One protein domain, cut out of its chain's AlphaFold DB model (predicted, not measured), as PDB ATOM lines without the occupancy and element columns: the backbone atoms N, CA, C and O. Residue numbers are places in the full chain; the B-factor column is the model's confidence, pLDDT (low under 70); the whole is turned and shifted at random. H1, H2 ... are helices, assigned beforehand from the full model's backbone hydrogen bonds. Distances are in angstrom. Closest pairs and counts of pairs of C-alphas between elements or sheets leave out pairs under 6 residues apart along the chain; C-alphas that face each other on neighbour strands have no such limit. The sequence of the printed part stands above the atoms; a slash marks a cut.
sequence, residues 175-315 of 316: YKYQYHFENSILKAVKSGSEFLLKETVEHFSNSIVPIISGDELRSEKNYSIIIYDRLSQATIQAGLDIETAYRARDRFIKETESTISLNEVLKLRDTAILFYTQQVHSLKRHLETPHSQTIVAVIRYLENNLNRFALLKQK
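This is residues 175 to 315 of the 316 residues of the protein "Transcriptional regulator, AraC family" of Streptococcus agalactiae (UniProt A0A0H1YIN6). H3, H4 and H5 lie side by side in a triangle, with the hairpin H1 and H2 packed aslant on H5. Past the end of H5, H6 turns off as in an L, and residues 305 to 315 stick out. The printed part has 141 residues, 114 of them in six named helices, H1 to H6 in order along the chain, with no named strand; its class is all helix, and it is only just loose, close to compact, with a radius of gyration of the C-alphas of 17.6 A and spans of 53 by 38 by 23 A.

H5, residues 262 to 288, is the hub. It touches H3, residues 216 to 237, at a shallow tilt of 6 degrees, the closest C-alphas, Ser 224 and Arg 269, being 5.9 A apart. H4, residues 242 to 258, touches H5 with residues 252 to 256 alone, closest at C-alphas Thr 256 and Val 265, 5.9 A. H1, residues 175 to 191, touches H5 with residues 185 to 191 alone, at a steep tilt of 40 degrees, closest at C-alphas Val 189 and Thr 277, 4.4 A; H1, H3, H4 and H5 form a bundle, a group of helices in which each touches at least one of the others. H2, residues 194 to 203, forms a hairpin with H1. H6, residues 293 to 313, is close but not clearly touching H5, at 75 degrees, about perpendicular. Every O i to N i+4 pair is within hydrogen-bond range in H1 to H5, and 16 of 17 in H6.

H5 is 39.2 A long, H3 31.8 A and H6 30.6 A. H1 begins at C-alpha 175 (258.376, 142.135, 137.585); H6 ends at C-alpha 313 (217.712, 114.876, 151.311).

The printed part has no cut; the link H2 to H3 is long. Mean pLDDT is 61 in H6.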
ATOM      1  N   TYR A 175     259.354 142.711 136.662       78.31
ATOM      2  CA  TYR A 175     258.376 142.135 137.585       78.31
ATOM      3  C   TYR A 175     257.516 143.149 138.350       78.31
ATOM      4  O   TYR A 175     256.341 142.879 138.582       78.31
ATOM      5  N   LYS A 176     258.051 144.315 138.744       80.31
ATOM      6  CA  LYS A 176     257.241 145.366 139.391       80.31
ATOM      7  C   LYS A 176     256.219 145.925 138.412       80.31
ATOM      8  O   LYS A 176     255.057 146.068 138.777       80.31
ATOM      9  N   TYR A 177     256.638 146.210 137.178       81.50
ATOM     10  CA  TYR A 177     255.728 146.693 136.141       81.50
ATOM     11  C   TYR A 177     254.626 145.668 135.855       81.50
ATOM     12  O   TYR A 177     253.446 146.000 135.948       81.50
ATOM     13  N   GLN A 178     255.010 144.409 135.622       84.94
ATOM     14  CA  GLN A 178     254.077 143.304 135.424       84.94
ATOM     15  C   GLN A 178     253.092 143.175 136.596       84.94
ATOM     16  O   GLN A 178     251.885 143.126 136.379       84.94
ATOM     17  N   TYR A 179     253.577 143.205 137.840       87.31
ATOM     18  CA  TYR A 179     252.725 143.153 139.029       87.31
ATOM     19  C   TYR A 179     251.707 144.303 139.074       87.31
ATOM     20  O   TYR A 179     250.536 144.085 139.394       87.31
ATOM     21  N   HIS A 180     252.122 145.534 138.765       86.88
ATOM     22  CA  HIS A 180     251.216 146.685 138.750       86.88
ATOM     23  C   HIS A 180     250.163 146.576 137.647       86.88
ATOM     24  O   HIS A 180     248.984 146.794 137.929       86.88
ATOM     25  N   PHE A 181     250.565 146.182 136.440       87.00
ATOM     26  CA  PHE A 181     249.654 145.935 135.326       87.00
ATOM     27  C   PHE A 181     248.607 144.871 135.673       87.00
ATOM     28  O   PHE A 181     247.406 145.129 135.598       87.00
ATOM     29  N   GLU A 182     249.058 143.693 136.120       91.12
ATOM     30  CA  GLU A 182     248.186 142.574 136.479       91.12
ATOM     31  C   GLU A 182     247.165 143.011 137.537       91.12
ATOM     32  O   GLU A 182     245.970 142.758 137.400       91.12
ATOM     33  N   ASN A 183     247.602 143.730 138.575       91.81
ATOM     34  CA  ASN A 183     246.697 144.207 139.617       91.81
ATOM     35  C   ASN A 183     245.697 145.255 139.131       91.81
ATOM     36  O   ASN A 183     244.565 145.262 139.615       91.81
ATOM     37  N   SER A 184     246.077 146.139 138.212       90.50
ATOM     38  CA  SER A 184     245.148 147.118 137.649       90.50
ATOM     39  C   SER A 184     244.060 146.447 136.817       90.50
ATOM     40  O   SER A 184     242.883 146.743 137.021       90.50
ATOM     41  N   ILE A 185     244.419 145.460 135.987       91.94
ATOM     42  CA  ILE A 185     243.441 144.637 135.262       91.94
ATOM     43  C   ILE A 185     242.511 143.918 136.246       91.94
ATOM     44  O   ILE A 185     241.291 143.991 136.111       91.94
ATOM     45  N   LEU A 186     243.052 143.288 137.295       94.50
ATOM     46  CA  LEU A 186     242.230 142.604 138.302       94.50
ATOM     47  C   LEU A 186     241.291 143.565 139.046       94.50
ATOM     48  O   LEU A 186     240.159 143.189 139.352       94.50
ATOM     49  N   LYS A 187     241.720 144.800 139.335       93.50
ATOM     50  CA  LYS A 187     240.858 145.835 139.931       93.50
ATOM     51  C   LYS A 187     239.717 146.219 138.991       93.50
ATOM     52  O   LYS A 187     238.572 146.273 139.440       93.50
ATOM     53  N   ALA A 188     240.007 146.428 137.707       92.56
ATOM     54  CA  ALA A 188     238.991 146.725 136.704       92.56
ATOM     55  C   ALA A 188     237.976 145.578 136.572       92.56
ATOM     56  O   ALA A 188     236.772 145.805 136.672       92.56
ATOM     57  N   VAL A 189     238.443 144.331 136.499       94.94
ATOM     58  CA  VAL A 189     237.585 143.136 136.441       94.94
ATOM     59  C   VAL A 189     236.702 143.017 137.691       94.94
ATOM     60  O   VAL A 189     235.489 142.849 137.580       94.94
ATOM     61  N   LYS A 190     237.267 143.189 138.896       93.56
ATOM     62  CA  LYS A 190     236.510 143.193 140.168       93.56
ATOM     63  C   LYS A 190     235.479 144.322 140.250       93.56
ATOM     64  O   LYS A 190     234.488 144.218 140.983       93.56
ATOM     65  N   SER A 191     235.700 145.422 139.534       91.94
ATOM     66  CA  SER A 191     234.724 146.505 139.454       91.94
ATOM     67  C   SER A 191     233.494 146.105 138.630       91.94
ATOM     68  O   SER A 191     232.403 146.579 138.939       91.94
ATOM     69  N   GLY A 192     233.633 145.189 137.664       91.50
ATOM     70  CA  GLY A 192     232.583 144.872 136.697       91.50
ATOM     71  C   GLY A 192     232.288 146.030 135.735       91.50
ATOM     72  O   GLY A 192     231.187 146.115 135.206       91.50
ATOM     73  N   SER A 193     233.224 146.966 135.551       91.44
ATOM     74  CA  SER A 193     233.085 148.101 134.635       91.44
ATOM     75  C   SER A 193     233.942 147.881 133.393       91.44
ATOM     76  O   SER A 193     235.170 147.942 133.458       91.44
ATOM     77  N   GLU A 194     233.291 147.660 132.250       90.75
ATOM     78  CA  GLU A 194     233.972 147.578 130.950       90.75
ATOM     79  C   GLU A 194     234.649 148.905 130.578       90.75
ATOM     80  O   GLU A 194     235.705 148.905 129.950       90.75
ATOM     81  N   PHE A 195     234.090 150.037 131.023       89.50
ATOM     82  CA  PHE A 195     234.698 151.354 130.835       89.50
ATOM     83  C   PHE A 195     236.041 151.461 131.568       89.50
ATOM     84  O   PHE A 195     237.049 151.790 130.950       89.50
ATOM     85  N   LEU A 196     236.078 151.092 132.855       88.94
ATOM     86  CA  LEU A 196     237.318 151.109 133.639       88.94
ATOM     87  C   LEU A 196     238.344 150.116 133.085       88.94
ATOM     88  O   LEU A 196     239.545 150.379 133.110       88.94
ATOM     89  N   LEU A 197     237.881 148.968 132.580       89.56
ATOM     90  CA  LEU A 197     238.746 148.005 131.908       89.56
ATOM     91  C   LEU A 197     239.389 148.619 130.660       89.56
ATOM     92  O   LEU A 197     240.602 148.510 130.498       89.56
ATOM     93  N   LYS A 198     238.602 149.303 129.824       88.25
ATOM     94  CA  LYS A 198     239.103 149.991 128.632       88.25
ATOM     95  C   LYS A 198     240.132 151.068 128.988       88.25
ATOM     96  O   LYS A 198     241.231 151.038 128.444       88.25
ATOM     97  N   GLU A 199     239.827 151.941 129.951       87.88
ATOM     98  CA  GLU A 199     240.773 152.967 130.424       87.88
ATOM     99  C   GLU A 199     242.067 152.358 130.974       87.88
ATOM    100  O   GLU A 199     243.153 152.899 130.762       87.88
ATOM    101  N   THR A 200     241.958 151.224 131.674       85.38
ATOM    102  CA  THR A 200     243.117 150.504 132.211       85.38
ATOM    103  C   THR A 200     244.005 150.007 131.077       85.38
ATOM    104  O   THR A 200     245.209 150.227 131.116       85.38
ATOM    105  N   VAL A 201     243.434 149.374 130.050       82.25
ATOM    106  CA  VAL A 201     244.203 148.883 128.896       82.25
ATOM    107  C   VAL A 201     244.863 150.034 128.131       82.25
ATOM    108  O   VAL A 201     246.014 149.906 127.734       82.25
ATOM    109  N   GLU A 202     244.186 151.175 127.979       82.12
ATOM    110  CA  GLU A 202     244.746 152.361 127.313       82.12
ATOM    111  C   GLU A 202     245.892 153.019 128.106       82.12
ATOM    112  O   GLU A 202     246.814 153.571 127.507       82.12
ATOM    113  N   HIS A 203     245.868 152.951 129.444       76.31
ATOM    114  CA  HIS A 203     246.893 153.551 130.311       76.31
ATOM    115  C   HIS A 203     248.214 152.777 130.368       76.31
ATOM    116  O   HIS A 203     249.261 153.369 130.642       76.31
ATOM    117  N   PHE A 204     248.190 151.459 130.171       68.50
ATOM    118  CA  PHE A 204     249.399 150.648 130.219       68.50
ATOM    119  C   PHE A 204     249.978 150.472 128.816       68.50
ATOM    120  O   PHE A 204     249.368 149.860 127.948       68.50
ATOM    121  N   SER A 205     251.204 150.954 128.597       56.44
ATOM    122  CA  SER A 205     251.967 150.628 127.389       56.44
ATOM    123  C   SER A 205     252.155 149.105 127.291       56.44
ATOM    124  O   SER A 205     252.574 148.481 128.269       56.44
ATOM    125  N   ASN A 206     251.850 148.513 126.133       58.44
ATOM    126  CA  ASN A 206     251.815 147.066 125.832       58.44
ATOM    127  C   ASN A 206     253.165 146.312 125.965       58.44
ATOM    128  O   ASN A 206     253.566 145.581 125.066       58.44
ATOM    129  N   SER A 207     253.904 146.467 127.058       61.25
ATOM    130  CA  SER A 207     255.308 146.045 127.157       61.25
ATOM    131  C   SER A 207     255.558 144.992 128.236       61.25
ATOM    132  O   SER A 207     256.625 144.981 128.847       61.25
ATOM    133  N   ILE A 208     254.598 144.098 128.489       70.62
ATOM    134  CA  ILE A 208     254.904 142.864 129.226       70.62
ATOM    135  C   ILE A 208     255.335 141.823 128.210       70.62
ATOM    136  O   ILE A 208     254.536 141.402 127.381       70.62
ATOM    137  N   VAL A 209     256.592 141.404 128.311       75.44
ATOM    138  CA  VAL A 209     257.136 140.285 127.545       75.44
ATOM    139  C   VAL A 209     257.409 139.152 128.535       75.44
ATOM    140  O   VAL A 209     258.387 139.225 129.285       75.44
ATOM    141  N   PRO A 210     256.541 138.130 128.615       72.00
ATOM    142  CA  PRO A 210     256.762 136.993 129.492       72.00
ATOM    143  C   PRO A 210     257.901 136.133 128.932       72.00
ATOM    144  O   PRO A 210     257.756 135.472 127.910       72.00
ATOM    145  N   ILE A 211     259.039 136.101 129.625       73.62
ATOM    146  CA  ILE A 211     260.164 135.216 129.294       73.62
ATOM    147  C   ILE A 211     260.137 134.049 130.287       73.62
ATOM    148  O   ILE A 211     260.692 134.150 131.380       73.62
ATOM    149  N   ILE A 212     259.425 132.968 129.943       75.44
ATOM    150  CA  ILE A 212     259.158 131.849 130.873       75.44
ATOM    151  C   ILE A 212     259.798 130.541 130.397       75.44
ATOM    152  O   ILE A 212     260.381 129.821 131.202       75.44
ATOM    153  N   SER A 213     259.681 130.203 129.110       69.44
ATOM    154  CA  SER A 213     260.063 128.874 128.604       69.44
ATOM    155  C   SER A 213     261.099 128.867 127.483       69.44
ATOM    156  O   SER A 213     261.398 127.797 126.964       69.44
ATOM    157  N   GLY A 214     261.604 130.029 127.063       72.62
ATOM    158  CA  GLY A 214     262.532 130.159 125.927       72.62
ATOM    159  C   GLY A 214     261.880 130.028 124.542       72.62
ATOM    160  O   GLY A 214     262.441 130.507 123.566       72.62
ATOM    161  N   ASP A 215     260.685 129.443 124.466       86.69
ATOM    162  CA  ASP A 215     259.783 129.487 123.308       86.69
ATOM    163  C   ASP A 215     258.710 130.572 123.504       86.69
ATOM    164  O   ASP A 215     258.120 130.668 124.588       86.69
ATOM    165  N   GLU A 216     258.477 131.390 122.475       88.94
ATOM    166  CA  GLU A 216     257.573 132.548 122.513       88.94
ATOM    167  C   GLU A 216     256.121 132.117 122.751       88.94
ATOM    168  O   GLU A 216     255.483 132.557 123.711       88.94
ATOM    169  N   LEU A 217     255.619 131.179 121.940       91.75
ATOM    170  CA  LEU A 217     254.243 130.695 122.036       91.75
ATOM    171  C   LEU A 217     253.978 130.032 123.388       91.75
ATOM    172  O   LEU A 217     252.963 130.302 124.031       91.75
ATOM    173  N   ARG A 218     254.892 129.180 123.852       92.19
ATOM    174  CA  ARG A 218     254.787 128.516 125.153       92.19
ATOM    175  C   ARG A 218     254.866 129.514 126.308       92.19
ATOM    176  O   ARG A 218     254.144 129.333 127.288       92.19
ATOM    177  N   SER A 219     255.671 130.572 126.197       91.25
ATOM    178  CA  SER A 219     255.750 131.600 127.244       91.25
ATOM    179  C   SER A 219     254.443 132.389 127.346       91.25
ATOM    180  O   SER A 219     253.924 132.557 128.450       91.25
ATOM    181  N   GLU A 220     253.850 132.777 126.213       93.12
ATOM    182  CA  GLU A 220     252.546 133.453 126.171       93.12
ATOM    183  C   GLU A 220     251.395 132.565 126.665       93.12
ATOM    184  O   GLU A 220     250.520 133.031 127.400       93.12
ATOM    185  N   LYS A 221     251.396 131.267 126.330       95.19
ATOM    186  CA  LYS A 221     250.416 130.308 126.870       95.19
ATOM    187  C   LYS A 221     250.523 130.186 128.388       95.19
ATOM    188  O   LYS A 221     249.518 130.330 129.082       95.19
ATOM    189  N   ASN A 222     251.736 129.977 128.905       94.94
ATOM    190  CA  ASN A 222     251.982 129.868 130.344       94.94
ATOM    191  C   ASN A 222     251.540 131.136 131.082       94.94
ATOM    192  O   ASN A 222     250.904 131.056 132.133       94.94
ATOM    193  N   TYR A 223     251.842 132.307 130.518       93.75
ATOM    194  CA  TYR A 223     251.419 133.578 131.087       93.75
ATOM    195  C   TYR A 223     249.891 133.719 131.104       93.75
ATOM    196  O   TYR A 223     249.315 134.037 132.144       93.75
ATOM    197  N   SER A 224     249.211 133.391 130.005       95.56
ATOM    198  CA  SER A 224     247.743 133.415 129.939       95.56
ATOM    199  C   SER A 224     247.093 132.476 130.964       95.56
ATOM    200  O   SER A 224     246.132 132.873 131.619       95.56
ATOM    201  N   ILE A 225     247.656 131.284 131.199       97.19
ATOM    202  CA  ILE A 225     247.183 130.350 132.240       97.19
ATOM    203  C   ILE A 225     247.257 130.982 133.641       97.19
ATOM    204  O   ILE A 225     246.298 130.878 134.410       97.19
ATOM    205  N   ILE A 226     248.350 131.686 133.959       95.50
ATOM    206  CA  ILE A 226     248.500 132.420 135.229       95.50
ATOM    207  C   ILE A 226     247.428 133.514 135.352       95.50
ATOM    208  O   ILE A 226     246.829 133.682 136.419       95.50
ATOM    209  N   ILE A 227     247.159 134.248 134.269       95.81
ATOM    210  CA  ILE A 227     246.124 135.288 134.240       95.81
ATOM    211  C   ILE A 227     244.729 134.693 134.462       95.81
ATOM    212  O   ILE A 227     243.974 135.233 135.272       95.81
ATOM    213  N   TYR A 228     244.387 133.567 133.828       98.12
ATOM    214  CA  TYR A 228     243.087 132.914 134.021       98.12
ATOM    215  C   TYR A 228     242.843 132.510 135.474       98.12
ATOM    216  O   TYR A 228     241.747 132.732 135.995       98.12
ATOM    217  N   ASP A 229     243.853 131.952 136.148       98.06
ATOM    218  CA  ASP A 229     243.724 131.598 137.561       98.06
ATOM    219  C   ASP A 229     243.500 132.846 138.425       98.06
ATOM    220  O   ASP A 229     242.531 132.906 139.185       98.06
ATOM    221  N   ARG A 230     244.294 133.904 138.220       97.44
ATOM    222  CA  ARG A 230     244.138 135.174 138.945       97.44
ATOM    223  C   ARG A 230     242.773 135.828 138.728       97.44
ATOM    224  O   ARG A 230     242.189 136.318 139.694       97.44
ATOM    225  N   LEU A 231     242.248 135.825 137.502       97.88
ATOM    226  CA  LEU A 231     240.905 136.326 137.190       97.88
ATOM    227  C   LEU A 231     239.829 135.519 137.925       97.88
ATOM    228  O   LEU A 231     238.937 136.101 138.547       97.88
ATOM    229  N   SER A 232     239.940 134.186 137.923       97.75
ATOM    230  CA  SER A 232     239.002 133.318 138.642       97.75
ATOM    231  C   SER A 232     239.007 133.612 140.149       97.75
ATOM    232  O   SER A 232     237.955 133.839 140.739       97.75
ATOM    233  N   GLN A 233     240.188 133.747 140.766       97.25
ATOM    234  CA  GLN A 233     240.322 134.092 142.185       97.25
ATOM    235  C   GLN A 233     239.768 135.488 142.491       97.25
ATOM    236  O   GLN A 233     239.042 135.686 143.467       97.25
ATOM    237  N   ALA A 234     240.081 136.468 141.645       95.19
ATOM    238  CA  ALA A 234     239.625 137.838 141.810       95.19
ATOM    239  C   ALA A 234     238.099 137.965 141.737       95.19
ATOM    240  O   ALA A 234     237.510 138.704 142.527       95.19
ATOM    241  N   THR A 235     237.457 137.245 140.820       94.06
ATOM    242  CA  THR A 235     235.999 137.273 140.660       94.06
ATOM    243  C   THR A 235     235.270 136.481 141.742       94.06
ATOM    244  O   THR A 235     234.247 136.962 142.227       94.06
ATOM    245  N   ILE A 236     235.828 135.362 142.221       93.06
ATOM    246  CA  ILE A 236     235.328 134.665 143.422       93.06
ATOM    247  C   ILE A 236     235.338 135.612 144.628       93.06
ATOM    248  O   ILE A 236     234.342 135.731 145.338       93.06
ATOM    249  N   GLN A 237     236.425 136.368 144.826       90.94
ATOM    250  CA  GLN A 237     236.498 137.387 145.884       90.94
ATOM    251  C   GLN A 237     235.476 138.522 145.696       90.94
ATOM    252  O   GLN A 237     235.035 139.113 146.678       90.94
ATOM    253  N   ALA A 238     235.079 138.826 144.456       88.88
ATOM    254  CA  ALA A 238     233.992 139.762 144.149       88.88
ATOM    255  C   ALA A 238     232.586 139.131 144.293       88.88
ATOM    256  O   ALA A 238     231.576 139.826 144.171       88.88
ATOM    257  N   GLY A 239     232.508 137.834 144.605       85.38
ATOM    258  CA  GLY A 239     231.279 137.103 144.897       85.38
ATOM    259  C   GLY A 239     230.691 136.304 143.737       85.38
ATOM    260  O   GLY A 239     229.517 135.951 143.815       85.38
ATOM    261  N   LEU A 240     231.460 136.058 142.672       90.56
ATOM    262  CA  LEU A 240     231.083 135.098 141.636       90.56
ATOM    263  C   LEU A 240     231.095 133.675 142.214       90.56
ATOM    264  O   LEU A 240     231.944 133.342 143.042       90.56
ATOM    265  N   ASP A 241     230.168 132.838 141.756       90.06
ATOM    266  CA  ASP A 241     230.121 131.420 142.108       90.06
ATOM    267  C   ASP A 241     231.429 130.685 141.737       90.06
ATOM    268  O   ASP A 241     231.992 130.875 140.653       90.06
ATOM    269  N   ILE A 242     231.903 129.830 142.653       91.75
ATOM    270  CA  ILE A 242     233.186 129.117 142.540       91.75
ATOM    271  C   ILE A 242     233.164 128.156 141.354       91.75
ATOM    272  O   ILE A 242     234.140 128.076 140.606       91.75
ATOM    273  N   GLU A 243     232.061 127.429 141.169       93.44
ATOM    274  CA  GLU A 243     231.950 126.448 140.096       93.44
ATOM    275  C   GLU A 243     231.963 127.134 138.727       93.44
ATOM    276  O   GLU A 243     232.689 126.713 137.826       93.44
ATOM    277  N   THR A 244     231.241 128.243 138.590       93.06
ATOM    278  CA  THR A 244     231.236 129.076 137.384       93.06
ATOM    279  C   THR A 244     232.631 129.616 137.070       93.06
ATOM    280  O   THR A 244     233.100 129.495 135.935       93.06
ATOM    281  N   ALA A 245     233.323 130.169 138.071       95.31
ATOM    282  CA  ALA A 245     234.668 130.704 137.900       95.31
ATOM    283  C   ALA A 245     235.671 129.614 137.482       95.31
ATOM    284  O   ALA A 245     236.413 129.785 136.517       95.31
ATOM    285  N   TYR A 246     235.677 128.458 138.147       97.62
ATOM    286  CA  TYR A 246     236.609 127.379 137.810       97.62
ATOM    287  C   TYR A 246     236.284 126.679 136.493       97.62
ATOM    288  O   TYR A 246     237.206 126.394 135.730       97.62
ATOM    289  N   ARG A 247     235.005 126.484 136.145       97.44
ATOM    290  CA  ARG A 247     234.626 125.949 134.827       97.44
ATOM    291  C   ARG A 247     235.092 126.862 133.691       97.44
ATOM    292  O   ARG A 247     235.606 126.365 132.689       97.44
ATOM    293  N   ALA A 248     234.946 128.180 133.847       97.50
ATOM    294  CA  ALA A 248     235.439 129.145 132.867       97.50
ATOM    295  C   ALA A 248     236.972 129.114 132.764       97.50
ATOM    296  O   ALA A 248     237.505 129.009 131.660       97.50
ATOM    297  N   ARG A 249     237.684 129.129 133.902       98.19
ATOM    298  CA  ARG A 249     239.151 129.001 133.952       98.19
ATOM    299  C   ARG A 249     239.628 127.756 133.204       98.19
ATOM    300  O   ARG A 249     240.463 127.865 132.312       98.19
ATOM    301  N   ASP A 250     239.083 126.591 133.537       97.25
ATOM    302  CA  ASP A 250     239.517 125.317 132.966       97.25
ATOM    303  C   ASP A 250     239.230 125.244 131.459       97.25
ATOM    304  O   ASP A 250     240.015 124.669 130.703       97.25
ATOM    305  N   ARG A 251     238.140 125.872 130.996       97.00
ATOM    306  CA  ARG A 251     237.842 126.012 129.568       97.00
ATOM    307  C   ARG A 251     238.883 126.872 128.850       97.00
ATOM    308  O   ARG A 251     239.443 126.412 127.856       97.00
ATOM    309  N   PHE A 252     239.185 128.067 129.361       98.19
ATOM    310  CA  PHE A 252     240.196 128.943 128.757       98.19
ATOM    311  C   PHE A 252     241.589 128.302 128.738       98.19
ATOM    312  O   PHE A 252     242.301 128.435 127.742       98.19
ATOM    313  N   ILE A 253     241.958 127.553 129.786       97.69
ATOM    314  CA  ILE A 253     243.204 126.772 129.821       97.69
ATOM    315  C   ILE A 253     243.221 125.737 128.687       97.69
ATOM    316  O   ILE A 253     244.168 125.716 127.907       97.69
ATOM    317  N   LYS A 254     242.173 124.912 128.544       94.19
ATOM    318  CA  LYS A 254     242.104 123.875 127.495       94.19
ATOM    319  C   LYS A 254     242.171 124.448 126.079       94.19
ATOM    320  O   LYS A 254     242.875 123.902 125.227       94.19
ATOM    321  N   GLU A 255     241.447 125.539 125.829       95.38
ATOM    322  CA  GLU A 255     241.461 126.213 124.529       95.38
ATOM    323  C   GLU A 255     242.857 126.792 124.245       95.38
ATOM    324  O   GLU A 255     243.406 126.543 123.174       95.38
ATOM    325  N   THR A 256     243.486 127.440 125.234       96.44
ATOM    326  CA  THR A 256     244.841 128.016 125.122       96.44
ATOM    327  C   THR A 256     245.921 126.957 124.903       96.44
ATOM    328  O   THR A 256     246.821 127.155 124.091       96.44
ATOM    329  N   GLU A 257     245.845 125.807 125.572       92.94
ATOM    330  CA  GLU A 257     246.779 124.696 125.342       92.94
ATOM    331  C   GLU A 257     246.712 124.194 123.891       92.94
ATOM    332  O   GLU A 257     247.743 123.881 123.289       92.94
ATOM    333  N   SER A 258     245.519 124.207 123.293       90.19
ATOM    334  CA  SER A 258     245.269 123.708 121.937       90.19
ATOM    335  C   SER A 258     245.623 124.699 120.820       90.19
ATOM    336  O   SER A 258     245.700 124.291 119.659       90.19
ATOM    337  N   THR A 259     245.839 125.984 121.124       92.94
ATOM    338  CA  THR A 259     246.173 126.991 120.102       92.94
ATOM    339  C   THR A 259     247.582 126.795 119.542       92.94
ATOM    340  O   THR A 259     248.469 126.261 120.199       92.94
ATOM    341  N   ILE A 260     247.818 127.246 118.310       92.94
ATOM    342  CA  ILE A 260     249.137 127.150 117.653       92.94
ATOM    343  C   ILE A 260     249.687 128.509 117.210       92.94
ATOM    344  O   ILE A 260     250.740 128.568 116.586       92.94
ATOM    345  N   SER A 261     248.982 129.604 117.507       94.69
ATOM    346  CA  SER A 261     249.359 130.953 117.090       94.69
ATOM    347  C   SER A 261     249.212 131.951 118.234       94.69
ATOM    348  O   SER A 261     248.312 131.848 119.070       94.69
ATOM    349  N   LEU A 262     250.095 132.949 118.246       93.25
ATOM    350  CA  LEU A 262     250.126 134.001 119.265       93.25
ATOM    351  C   LEU A 262     248.854 134.852 119.254       93.25
ATOM    352  O   LEU A 262     248.339 135.206 120.309       93.25
ATOM    353  N   ASN A 263     248.306 135.123 118.066       94.44
ATOM    354  CA  ASN A 263     247.079 135.903 117.924       94.44
ATOM    355  C   ASN A 263     245.879 135.228 118.608       94.44
ATOM    356  O   ASN A 263     245.103 135.892 119.288       94.44
ATOM    357  N   GLU A 264     245.744 133.902 118.488       96.06
ATOM    358  CA  GLU A 264     244.664 133.183 119.171       96.06
ATOM    359  C   GLU A 264     244.883 133.135 120.689       96.06
ATOM    360  O   GLU A 264     243.918 133.243 121.442       96.06
ATOM    361  N   VAL A 265     246.134 133.046 121.159       96.25
ATOM    362  CA  VAL A 265     246.442 133.160 122.598       96.25
ATOM    363  C   VAL A 265     246.039 134.535 123.137       96.25
ATOM    364  O   VAL A 265     245.360 134.607 124.161       96.25
ATOM    365  N   LEU A 266     246.406 135.614 122.440       93.38
ATOM    366  CA  LEU A 266     246.043 136.981 122.821       93.38
ATOM    367  C   LEU A 266     244.522 137.159 122.862       93.38
ATOM    368  O   LEU A 266     243.971 137.597 123.870       93.38
ATOM    369  N   LYS A 267     243.836 136.732 121.801       95.06
ATOM    370  CA  LYS A 267     242.378 136.797 121.701       95.06
ATOM    371  C   LYS A 267     241.686 136.051 122.840       95.06
ATOM    372  O   LYS A 267     240.737 136.583 123.416       95.06
ATOM    373  N   LEU A 268     242.134 134.840 123.183       97.31
ATOM    374  CA  LEU A 268     241.577 134.081 124.307       97.31
ATOM    375  C   LEU A 268     241.820 134.785 125.644       97.31
ATOM    376  O   LEU A 268     240.906 134.853 126.468       97.31
ATOM    377  N   ARG A 269     243.012 135.360 125.837       95.44
ATOM    378  CA  ARG A 269     243.341 136.132 127.040       95.44
ATOM    379  C   ARG A 269     242.418 137.332 127.215       95.44
ATOM    380  O   ARG A 269     241.816 137.481 128.280       95.44
ATOM    381  N   ASP A 270     242.250 138.135 126.173       94.00
ATOM    382  CA  ASP A 270     241.397 139.324 126.207       94.00
ATOM    383  C   ASP A 270     239.920 138.945 126.381       94.00
ATOM    384  O   ASP A 270     239.195 139.559 127.167       94.00
ATOM    385  N   THR A 271     239.495 137.857 125.730       96.44
ATOM    386  CA  THR A 271     238.151 137.291 125.900       96.44
ATOM    387  C   THR A 271     237.903 136.876 127.346       96.44
ATOM    388  O   THR A 271     236.832 137.156 127.880       96.44
ATOM    389  N   ALA A 272     238.873 136.248 128.015       97.62
ATOM    390  CA  ALA A 272     238.729 135.866 129.415       97.62
ATOM    391  C   ALA A 272     238.602 137.089 130.332       97.62
ATOM    392  O   ALA A 272     237.722 137.115 131.195       97.62
ATOM    393  N   ILE A 273     239.438 138.116 130.138       96.19
ATOM    394  CA  ILE A 273     239.379 139.363 130.915       96.19
ATOM    395  C   ILE A 273     237.993 140.010 130.781       96.19
ATOM    396  O   ILE A 273     237.369 140.365 131.789       96.19
ATOM    397  N   LEU A 274     237.480 140.114 129.552       95.94
ATOM    398  CA  LEU A 274     236.156 140.669 129.287       95.94
ATOM    399  C   LEU A 274     235.043 139.800 129.888       95.94
ATOM    400  O   LEU A 274     234.192 140.317 130.609       95.94
ATOM    401  N   PHE A 275     235.087 138.483 129.667       97.44
ATOM    402  CA  PHE A 275     234.116 137.528 130.201       97.44
ATOM    403  C   PHE A 275     233.979 137.658 131.720       97.44
ATOM    404  O   PHE A 275     232.881 137.849 132.237       97.44
ATOM    405  N   TYR A 276     235.091 137.620 132.457       97.88
ATOM    406  CA  TYR A 276     235.054 137.743 133.914       97.88
ATOM    407  C   TYR A 276     234.543 139.113 134.379       97.88
ATOM    408  O   TYR A 276     233.818 139.186 135.372       97.88
ATOM    409  N   THR A 277     234.862 140.186 133.649       96.69
ATOM    410  CA  THR A 277     234.326 141.529 133.926       96.69
ATOM    411  C   THR A 277     232.804 141.546 133.779       96.69
ATOM    412  O   THR A 277     232.106 142.039 134.665       96.69
ATOM    413  N   GLN A 278     232.278 140.942 132.713       95.81
ATOM    414  CA  GLN A 278     230.841 140.838 132.447       95.81
ATOM    415  C   GLN A 278     230.109 139.976 133.479       95.81
ATOM    416  O   GLN A 278     229.030 140.352 133.936       95.81
ATOM    417  N   GLN A 279     230.714 138.869 133.917       95.81
ATOM    418  CA  GLN A 279     230.151 138.033 134.980       95.81
ATOM    419  C   GLN A 279     230.011 138.813 136.294       95.81
ATOM    420  O   GLN A 279     228.965 138.760 136.941       95.81
ATOM    421  N   VAL A 280     231.031 139.589 136.678       94.38
ATOM    422  CA  VAL A 280     230.964 140.455 137.869       94.38
ATOM    423  C   VAL A 280     229.966 141.598 137.677       94.38
ATOM    424  O   VAL A 280     229.249 141.948 138.613       94.38
ATOM    425  N   HIS A 281     229.887 142.175 136.478       93.81
ATOM    426  CA  HIS A 281     228.916 143.213 136.155       93.81
ATOM    427  C   HIS A 281     227.470 142.723 136.322       93.81
ATOM    428  O   HIS A 281     226.668 143.356 137.010       93.81
ATOM    429  N   SER A 282     227.146 141.571 135.725       90.31
ATOM    430  CA  SER A 282     225.835 140.927 135.840       90.31
ATOM    431  C   SER A 282     225.508 140.616 137.298       90.31
ATOM    432  O   SER A 282     224.433 140.985 137.771       90.31
ATOM    433  N   LEU A 283     226.460 140.038 138.038       88.19
ATOM    434  CA  LEU A 283     226.325 139.777 139.468       88.19
ATOM    435  C   LEU A 283     225.944 141.049 140.236       88.19
ATOM    436  O   LEU A 283     224.992 141.027 141.003       88.19
ATOM    437  N   LYS A 284     226.646 142.167 140.018       84.50
ATOM    438  CA  LYS A 284     226.348 143.431 140.708       84.50
ATOM    439  C   LYS A 284     224.982 143.995 140.339       84.50
ATOM    440  O   LYS A 284     224.257 144.389 141.243       84.50
ATOM    441  N   ARG A 285     224.574 143.937 139.068       80.12
ATOM    442  CA  ARG A 285     223.215 144.341 138.665       80.12
ATOM    443  C   ARG A 285     222.124 143.514 139.348       80.12
ATOM    444  O   ARG A 285     221.116 144.074 139.763       80.12
ATOM    445  N   HIS A 286     222.331 142.208 139.518       70.12
ATOM    446  CA  HIS A 286     221.413 141.353 140.280       70.12
ATOM    447  C   HIS A 286     221.381 141.680 141.784       70.12
ATOM    448  O   HIS A 286     220.406 141.367 142.462       70.12
ATOM    449  N   LEU A 287     222.419 142.324 142.322       63.53
ATOM    450  CA  LEU A 287     222.457 142.794 143.710       63.53
ATOM    451  C   LEU A 287     221.916 144.221 143.880       63.53
ATOM    452  O   LEU A 287     221.502 144.576 144.978       63.53
ATOM    453  N   GLU A 288     221.915 145.022 142.815       54.34
ATOM    454  CA  GLU A 288     221.367 146.385 142.771       54.34
ATOM    455  C   GLU A 288     219.842 146.430 142.566       54.34
ATOM    456  O   GLU A 288     219.232 147.492 142.690       54.34
ATOM    457  N   THR A 289     219.183 145.288 142.333       52.47
ATOM    458  CA  THR A 289     217.744 145.163 142.620       52.47
ATOM    459  C   THR A 289     217.491 145.536 144.090       52.47
ATOM    460  O   THR A 289     218.306 145.173 144.933       52.47
ATOM    461  N   PRO A 290     216.416 146.277 144.423       46.97
ATOM    462  CA  PRO A 290     216.328 147.162 145.592       46.97
ATOM    463  C   PRO A 290     216.239 146.393 146.915       46.97
ATOM    464  O   PRO A 290     215.197 146.307 147.568       46.97
ATOM    465  N   HIS A 291     217.352 145.813 147.327       55.44
ATOM    466  CA  HIS A 291     217.479 145.020 148.526       55.44
ATOM    467  C   HIS A 291     218.701 145.516 149.295       55.44
ATOM    468  O   HIS A 291     219.799 145.643 148.762       55.44
ATOM    469  N   SER A 292     218.485 145.846 150.571       56.22
ATOM    470  CA  SER A 292     219.531 146.267 151.507       56.22
ATOM    471  C   SER A 292     220.719 145.294 151.490       56.22
ATOM    472  O   SER A 292     220.530 144.088 151.327       56.22
ATOM    473  N   GLN A 293     221.942 145.782 151.728       52.06
ATOM    474  CA  GLN A 293     223.157 144.950 151.789       52.06
ATOM    475  C   GLN A 293     223.023 143.759 152.761       52.06
ATOM    476  O   GLN A 293     223.590 142.692 152.523       52.06
ATOM    477  N   THR A 294     222.217 143.900 153.818       63.22
ATOM    478  CA  THR A 294     221.864 142.805 154.734       63.22
ATOM    479  C   THR A 294     221.070 141.699 154.033       63.22
ATOM    480  O   THR A 294     221.340 140.523 154.247       63.22
ATOM    481  N   ILE A 295     220.124 142.059 153.166       65.56
ATOM    482  CA  ILE A 295     219.297 141.116 152.404       65.56
ATOM    483  C   ILE A 295     220.168 140.356 151.402       65.56
ATOM    484  O   ILE A 295     220.066 139.141 151.315       65.56
ATOM    485  N   VAL A 296     221.093 141.039 150.725       60.72
ATOM    486  CA  VAL A 296     222.062 140.405 149.816       60.72
ATOM    487  C   VAL A 296     222.948 139.384 150.541       60.72
ATOM    488  O   VAL A 296     223.146 138.270 150.052       60.72
ATOM    489  N   ALA A 297     223.465 139.734 151.723       64.56
ATOM    490  CA  ALA A 297     224.278 138.823 152.528       64.56
ATOM    491  C   ALA A 297     223.472 137.604 153.016       64.56
ATOM    492  O   ALA A 297     223.975 136.479 152.986       64.56
ATOM    493  N   VAL A 298     222.212 137.814 153.414       72.38
ATOM    494  CA  VAL A 298     221.293 136.743 153.824       72.38
ATOM    495  C   VAL A 298     220.922 135.844 152.643       72.38
ATOM    496  O   VAL A 298     220.973 134.629 152.797       72.38
ATOM    497  N   ILE A 299     220.621 136.399 151.463       70.62
ATOM    498  CA  ILE A 299     220.329 135.625 150.245       70.62
ATOM    499  C   ILE A 299     221.515 134.722 149.904       70.62
ATOM    500  O   ILE A 299     221.333 133.517 149.785       70.62
ATOM    501  N   ARG A 300     222.744 135.254 149.871       62.44
ATOM    502  CA  ARG A 300     223.944 134.443 149.605       62.44
ATOM    503  C   ARG A 300     224.193 133.374 150.662       62.44
ATOM    504  O   ARG A 300     224.614 132.266 150.333       62.44
ATOM    505  N   TYR A 301     223.957 133.686 151.936       74.12
ATOM    506  CA  TYR A 301     224.038 132.682 152.994       74.12
ATOM    507  C   TYR A 301     223.002 131.574 152.770       74.12
ATOM    508  O   TYR A 301     223.340 130.396 152.873       74.12
ATOM    509  N   LEU A 302     221.762 131.925 152.424       74.88
ATOM    510  CA  LEU A 302     220.697 130.964 152.154       74.88
ATOM    511  C   LEU A 302     220.985 130.126 150.906       74.88
ATOM    512  O   LEU A 302     220.893 128.912 150.998       74.88
ATOM    513  N   GLU A 303     221.402 130.711 149.785       70.38
ATOM    514  CA  GLU A 303     221.740 129.989 148.546       70.38
ATOM    515  C   GLU A 303     222.872 128.975 148.767       70.38
ATOM    516  O   GLU A 303     222.735 127.790 148.440       70.38
ATOM    517  N   ASN A 304     223.953 129.402 149.426       67.94
ATOM    518  CA  ASN A 304     225.093 128.535 149.726       67.94
ATOM    519  C   ASN A 304     224.731 127.389 150.685       67.94
ATOM    520  O   ASN A 304     225.308 126.303 150.601       67.94
ATOM    521  N   ASN A 305     223.776 127.600 151.595       70.06
ATOM    522  CA  ASN A 305     223.362 126.577 152.556       70.06
ATOM    523  C   ASN A 305     222.179 125.722 152.068       70.06
ATOM    524  O   ASN A 305     222.099 124.551 152.432       70.06
ATOM    525  N   LEU A 306     221.298 126.229 151.204       62.34
ATOM    526  CA  LEU A 306     220.189 125.470 150.613       62.34
ATOM    527  C   LEU A 306     220.698 124.369 149.679       62.34
ATOM    528  O   LEU A 306     220.206 123.241 149.757       62.34
ATOM    529  N   ASN A 307     221.753 124.636 148.904       56.53
ATOM    530  CA  ASN A 307     222.447 123.601 148.127       56.53
ATOM    531  C   ASN A 307     222.977 122.469 149.027       56.53
ATOM    532  O   ASN A 307     222.920 121.291 148.673       56.53
ATOM    533  N   ARG A 308     223.399 122.805 150.252       53.97
ATOM    534  CA  ARG A 308     223.847 121.839 151.262       53.97
ATOM    535  C   ARG A 308     222.694 120.991 151.822       53.97
ATOM    536  O   ARG A 308     222.877 119.797 152.049       53.97
ATOM    537  N   PHE A 309     221.504 121.569 152.004       52.19
ATOM    538  CA  PHE A 309     220.307 120.853 152.471       52.19
ATOM    539  C   PHE A 309     219.658 119.972 151.391       52.19
ATOM    540  O   PHE A 309     219.162 118.891 151.716       52.19
ATOM    541  N   ALA A 310     219.695 120.378 150.119       50.78
ATOM    542  CA  ALA A 310     219.214 119.554 149.007       50.78
ATOM    543  C   ALA A 310     220.039 118.259 148.856       50.78
ATOM    544  O   ALA A 310     219.473 117.178 148.691       50.78
ATOM    545  N   LEU A 311     221.363 118.344 149.039       50.09
ATOM    546  CA  LEU A 311     222.273 117.190 149.043       50.09
ATOM    547  C   LEU A 311     222.048 116.231 150.227       50.09
ATOM    548  O   LEU A 311     222.296 115.032 150.107       50.09
ATOM    549  N   LEU A 312     221.550 116.725 151.364       49.09
ATOM    550  CA  LEU A 312     221.246 115.896 152.537       49.09
ATOM    551  C   LEU A 312     219.925 115.120 152.399       49.09
ATOM    552  O   LEU A 312     219.776 114.071 153.025       49.09
ATOM    553  N   LYS A 313     218.982 115.583 151.568       45.97
ATOM    554  CA  LYS A 313     217.712 114.876 151.311       45.97
ATOM    555  C   LYS A 313     217.812 113.762 150.267       45.97
ATOM    556  O   LYS A 313     216.964 112.882 150.281       45.97
ATOM    557  N   GLN A 314     218.837 113.755 149.414       46.62
ATOM    558  CA  GLN A 314     219.069 112.671 148.443       46.62
ATOM    559  C   GLN A 314     219.850 111.475 149.023       46.62
ATOM    560  O   GLN A 314     220.105 110.505 148.317       46.62
ATOM    561  N   LYS A 315     220.239 111.531 150.306       46.44
ATOM    562  CA  LYS A 315     220.955 110.459 151.023       46.44
ATOM    563  C   LYS A 315     220.099 109.725 152.070       46.44
ATOM    564  O   LYS A 315     220.660 109.130 152.988       46.44
TER     565      LYS A 315